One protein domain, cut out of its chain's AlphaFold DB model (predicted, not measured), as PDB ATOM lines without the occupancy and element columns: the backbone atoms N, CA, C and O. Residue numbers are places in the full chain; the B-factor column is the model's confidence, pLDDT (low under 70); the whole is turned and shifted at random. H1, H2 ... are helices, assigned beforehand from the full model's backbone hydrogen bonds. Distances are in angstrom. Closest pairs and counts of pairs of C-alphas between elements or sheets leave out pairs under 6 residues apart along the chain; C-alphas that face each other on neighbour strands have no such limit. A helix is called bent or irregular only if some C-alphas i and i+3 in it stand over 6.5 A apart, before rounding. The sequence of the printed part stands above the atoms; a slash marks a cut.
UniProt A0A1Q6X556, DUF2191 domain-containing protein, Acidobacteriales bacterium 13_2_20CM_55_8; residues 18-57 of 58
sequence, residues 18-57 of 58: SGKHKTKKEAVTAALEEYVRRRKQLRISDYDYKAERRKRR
ATOM      1  N   SER A  18      91.559  80.418  74.135       96.25
ATOM      2  CA  SER A  18      91.965  79.060  73.746       96.25
ATOM      3  C   SER A  18      91.048  77.986  74.338       96.25
ATOM      4  O   SER A  18      90.651  77.058  73.638       96.25
ATOM      5  N   GLY A  19      90.652  78.144  75.605       93.94
ATOM      6  CA  GLY A  19      89.722  77.247  76.298       93.94
ATOM      7  C   GLY A  19      88.238  77.574  76.087       93.94
ATOM      8  O   GLY A  19      87.376  76.846  76.575       93.94
ATOM      9  N   LYS A  20      87.920  78.651  75.350       96.69
ATOM     10  CA  LYS A  20      86.551  79.145  75.091       96.69
ATOM     11  C   LYS A  20      85.740  79.385  76.374       96.69
ATOM     12  O   LYS A  20      84.549  79.078  76.444       96.69
ATOM     13  N   HIS A  21      86.386  79.936  77.397       97.12
ATOM     14  CA  HIS A  21      85.768  80.177  78.699       97.12
ATOM     15  C   HIS A  21      84.993  81.498  78.731       97.12
ATOM     16  O   HIS A  21      85.414  82.503  78.153       97.12
ATOM     17  N   LYS A  22      83.866  81.528  79.453       95.56
ATOM     18  CA  LYS A  22      83.018  82.728  79.534       95.56
ATOM     19  C   LYS A  22      83.645  83.800  80.414       95.56
ATOM     20  O   LYS A  22      83.416  84.985  80.189       95.56
ATOM     21  N   THR A  23      84.451  83.399  81.397       95.38
ATOM     22  CA  THR A  23      85.114  84.327  82.318       95.38
ATOM     23  C   THR A  23      86.599  84.016  82.495       95.38
ATOM     24  O   THR A  23      87.028  82.864  82.404       95.38
ATOM     25  N   LYS A  24      87.382  85.046  82.845       92.38
ATOM     26  CA  LYS A  24      88.788  84.911  83.264       92.38
ATOM     27  C   LYS A  24      88.954  83.891  84.399       92.38
ATOM     28  O   LYS A  24      89.874  83.082  84.383       92.38
ATOM     29  N   LYS A  25      88.027  83.880  85.366       92.31
ATOM     30  CA  LYS A  25      88.040  82.941  86.501       92.31
ATOM     31  C   LYS A  25      87.886  81.486  86.052       92.31
ATOM     32  O   LYS A  25      88.597  80.621  86.559       92.31
ATOM     33  N   GLU A  26      86.964  81.220  85.128       94.31
ATOM     34  CA  GLU A  26      86.781  79.882  84.550       94.31
ATOM     35  C   GLU A  26      88.048  79.424  83.829       94.31
ATOM     36  O   GLU A  26      88.501  78.309  84.072       94.31
ATOM     37  N   ALA A  27      88.663  80.305  83.034       95.44
ATOM     38  CA  ALA A  27      89.910  80.009  82.337       95.44
ATOM     39  C   ALA A  27      91.052  79.654  83.295       95.44
ATOM     40  O   ALA A  27      91.712  78.632  83.124       95.44
ATOM     41  N   VAL A  28      91.245  80.457  84.346       93.19
ATOM     42  CA  VAL A  28      92.279  80.204  85.361       93.19
ATOM     43  C   VAL A  28      92.021  78.885  86.091       93.19
ATOM     44  O   VAL A  28      92.948  78.105  86.297       93.19
ATOM     45  N   THR A  29      90.768  78.608  86.455       94.44
ATOM     46  CA  THR A  29      90.408  77.363  87.154       94.44
ATOM     47  C   THR A  29      90.685  76.145  86.274       94.44
ATOM     48  O   THR A  29      91.376  75.223  86.707       94.44
ATOM     49  N   ALA A  30      90.220  76.171  85.024       95.94
ATOM     50  CA  ALA A  30      90.399  75.074  84.079       95.94
ATOM     51  C   ALA A  30      91.883  74.809  83.776       95.94
ATOM     52  O   ALA A  30      92.328  73.662  83.827       95.94
ATOM     53  N   ALA A  31      92.668  75.866  83.548       94.38
ATOM     54  CA  ALA A  31      94.102  75.747  83.291       94.38
ATOM     55  C   ALA A  31      94.857  75.107  84.472       94.38
ATOM     56  O   ALA A  31      95.721  74.248  84.278       94.38
ATOM     57  N   LEU A  32      94.518  75.485  85.711       94.56
ATOM     58  CA  LEU A  32      95.127  74.903  86.910       94.56
ATOM     59  C   LEU A  32      94.741  73.429  87.096       94.56
ATOM     60  O   LEU A  32      95.599  72.605  87.425       94.56
ATOM     61  N   GLU A  33      93.477  73.075  86.862       96.00
ATOM     62  CA  GLU A  33      93.020  71.684  86.921       96.00
ATOM     63  C   GLU A  33      93.734  70.803  85.893       96.00
ATOM     64  O   GLU A  33      94.190  69.704  86.228       96.00
ATOM     65  N   GLU A  34      93.876  71.291  84.659       95.88
ATOM     66  CA  GLU A  34      94.594  70.590  83.597       95.88
ATOM     67  C   GLU A  34      96.071  70.406  83.952       95.88
ATOM     68  O   GLU A  34      96.591  69.290  83.867       95.88
ATOM     69  N   TYR A  35      96.736  71.461  84.433       94.62
ATOM     70  CA  TYR A  35      98.131  71.394  84.864       94.62
ATOM     71  C   TYR A  35      98.338  70.331  85.950       94.62
ATOM     72  O   TYR A  35      99.213  69.463  85.835       94.62
ATOM     73  N   VAL A  36      97.494  70.338  86.988       94.38
ATOM     74  CA  VAL A  36      97.558  69.347  88.070       94.38
ATOM     75  C   VAL A  36      97.289  67.940  87.538       94.38
ATOM     76  O   VAL A  36      98.004  67.001  87.905       94.38
ATOM     77  N   ARG A  37      96.292  67.766  86.662       94.31
ATOM     78  CA  ARG A  37      95.959  66.469  86.057       94.31
ATOM     79  C   ARG A  37      97.119  65.930  85.224       94.31
ATOM     80  O   ARG A  37      97.515  64.783  85.427       94.31
ATOM     81  N   ARG A  38      97.716  66.757  84.365       93.38
ATOM     82  CA  ARG A  38      98.865  66.390  83.527       93.38
ATOM     83  C   ARG A  38     100.068  65.988  84.377       93.38
ATOM     84  O   ARG A  38     100.703  64.977  84.102       93.38
ATOM     85  N   ARG A  39     100.353  66.711  85.465       92.56
ATOM     86  CA  ARG A  39     101.445  66.360  86.395       92.56
ATOM     87  C   ARG A  39     101.163  65.067  87.162       92.56
ATOM     88  O   ARG A  39     102.078  64.274  87.369       92.56
ATOM     89  N   LYS A  40      99.909  64.813  87.557       90.12
ATOM     90  CA  LYS A  40      99.502  63.527  88.151       90.12
ATOM     91  C   LYS A  40      99.680  62.371  87.165       90.12
ATOM     92  O   LYS A  40     100.228  61.350  87.559       90.12
ATOM     93  N   GLN A  41      99.277  62.550  85.908       84.31
ATOM     94  CA  GLN A  41      99.447  61.544  84.857       84.31
ATOM     95  C   GLN A  41     100.920  61.268  84.551       84.31
ATOM     96  O   GLN A  41     101.294  60.107  84.462       84.31
ATOM     97  N   LEU A  42     101.772  62.295  84.466       84.06
ATOM     98  CA  LEU A  42     103.211  62.107  84.243       84.06
ATOM     99  C   LEU A  42     103.866  61.256  85.339       84.06
ATOM    100  O   LEU A  42     104.667  60.390  85.018       84.06
ATOM    101  N   ARG A  43     103.466  61.420  86.608       77.25
ATOM    102  CA  ARG A  43     103.950  60.558  87.706       77.25
ATOM    103  C   ARG A  43     103.539  59.091  87.568       77.25
ATOM    104  O   ARG A  43     104.209  58.227  88.111       77.25
ATOM    105  N   ILE A  44     102.425  58.817  86.892       68.81
ATOM    106  CA  ILE A  44     101.942  57.453  86.635       68.81
ATOM    107  C   ILE A  44     102.571  56.899  85.346       68.81
ATOM    108  O   ILE A  44     102.810  55.702  85.237       68.81
ATOM    109  N   SER A  45     102.867  57.765  84.374       63.03
ATOM    110  CA  SER A  45     103.389  57.387  83.057       63.03
ATOM    111  C   SER A  45     104.874  57.002  83.047       63.03
ATOM    112  O   SER A  45     105.340  56.522  82.016       63.03
ATOM    113  N   ASP A  46     105.581  57.119  84.176       60.12
ATOM    114  CA  ASP A  46     106.876  56.452  84.418       60.12
ATOM    115  C   ASP A  46     106.742  54.920  84.571       60.12
ATOM    116  O   ASP A  46     107.696  54.217  84.906       60.12
ATOM    117  N   TYR A  47     105.557  54.367  84.303       61.94
ATOM    118  CA  TYR A  47     105.352  52.938  84.133       61.94
ATOM    119  C   TYR A  47     106.071  52.442  82.865       61.94
ATOM    120  O   TYR A  47     105.513  52.428  81.764       61.94
ATOM    121  N   ASP A  48     107.335  52.032  83.017       68.62
ATOM    122  CA  ASP A  48     108.131  51.415  81.954       68.62
ATOM    123  C   ASP A  48     107.568  50.028  81.593       68.62
ATOM    124  O   ASP A  48     107.990  48.974  82.078       68.62
ATOM    125  N   TYR A  49     106.612  50.034  80.669       65.81
ATOM    126  CA  TYR A  49     106.039  48.844  80.047       65.81
ATOM    127  C   TYR A  49     107.107  47.896  79.450       65.81
ATOM    128  O   TYR A  49     106.902  46.677  79.401       65.81
ATOM    129  N   LYS A  50     108.278  48.404  79.023       64.25
ATOM    130  CA  LYS A  50     109.376  47.561  78.514       64.25
ATOM    131  C   LYS A  50     110.144  46.886  79.654       64.25
ATOM    132  O   LYS A  50     110.589  45.751  79.469       64.25
ATOM    133  N   ALA A  51     110.294  47.528  80.813       69.44
ATOM    134  CA  ALA A  51     110.856  46.902  82.014       69.44
ATOM    135  C   ALA A  51     109.957  45.773  82.538       69.44
ATOM    136  O   ALA A  51     110.450  44.679  82.819       69.44
ATOM    137  N   GLU A  52     108.641  45.990  82.566       71.00
ATOM    138  CA  GLU A  52     107.670  44.979  83.002       71.00
ATOM    139  C   GLU A  52     107.673  43.742  82.082       71.00
ATOM    140  O   GLU A  52     107.676  42.599  82.545       71.00
ATOM    141  N   ARG A  53     107.778  43.942  80.759       72.38
ATOM    142  CA  ARG A  53     107.875  42.827  79.800       72.38
ATOM    143  C   ARG A  53     109.156  42.002  79.966       72.38
ATOM    144  O   ARG A  53     109.121  40.801  79.710       72.38
ATOM    145  N   ARG A  54     110.279  42.613  80.366       79.25
ATOM    146  CA  ARG A  54     111.522  41.868  80.648       79.25
ATOM    147  C   ARG A  54     111.388  41.016  81.910       79.25
ATOM    148  O   ARG A  54     111.821  39.873  81.882       79.25
ATOM    149  N   LYS A  55     110.727  41.524  82.960       73.56
ATOM    150  CA  LYS A  55     110.465  40.763  84.196       73.56
ATOM    151  C   LYS A  55     109.576  39.540  83.976       73.56
ATOM    152  O   LYS A  55     109.861  38.499  84.538       73.56
ATOM    153  N   ARG A  56     108.540  39.635  83.133       74.00
ATOM    154  CA  ARG A  56     107.626  38.504  82.848       74.00
ATOM    155  C   ARG A  56     108.207  37.399  81.952       74.00
ATOM    156  O   ARG A  56     107.521  36.413  81.709       74.00
ATOM    157  N   ARG A  57     109.404  37.589  81.384       69.19
ATOM    158  CA  ARG A  57     110.086  36.595  80.527       69.19
ATOM    159  C   ARG A  57     111.268  35.908  81.224       69.19
ATOM    160  O   ARG A  57     111.919  35.091  80.578       69.19
TER     161      ARG A  57
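AT A GLANCE: This is residues 18 to 57 of the 58 residues of the protein "DUF2191 domain-containing protein" of Acidobacteriales bacterium 13_2_20CM_55_8 (UniProt A0A1Q6X556). The printed part is a rod made mainly by one long helix, H1, with a short helix, H2, continuing beyond its end after a small gap in the helical run. At the other end, residues 18 to 23 fold back beside the first part of H1, while residues 32 to 57 stand free. The printed part has 40 residues with two named helices, H1 then H2, and no named strand; its class is all helix. It is extended, with a radius of gyration of the C-alphas of 17.1 A, and the C-alphas span 54 by 14 by 9 A.

IN THESE COORDINATES: Find C-alpha 24 at (88.788, 84.911, 83.264); from there H1, residues 24 to 45, runs 31.2 A to C-alpha 45 at (103.389, 57.387, 83.057). Farther along, H2 holds residues 49 to 55 and measures 10.1 A from its first to its last C-alpha; look for its last C-alpha at (110.465, 40.763, 84.196).

HOW THE PARTS SIT: Start with H1, the longest helix, and go on to residues 46 to 48, a tight link of 3 residues to H2. The two helices are apart, with no C-alpha of the one within 8 A of the other. Look at the backbone O and N atoms: in H1 and H2 every O i to N i+4 pair is within hydrogen-bond range. Neither helix is bent.

THE WHOLE: The C-alphas of Thr 23 and Arg 57 are the two farthest apart, at 53.9 A, and those of Ser 18 and Arg 57 are 46.7 A apart. The printed part has no cut. In the B-factor column the mean pLDDT of the printed part is 84.5; look for values under 70 at residues 44 to 51 and at residue 57.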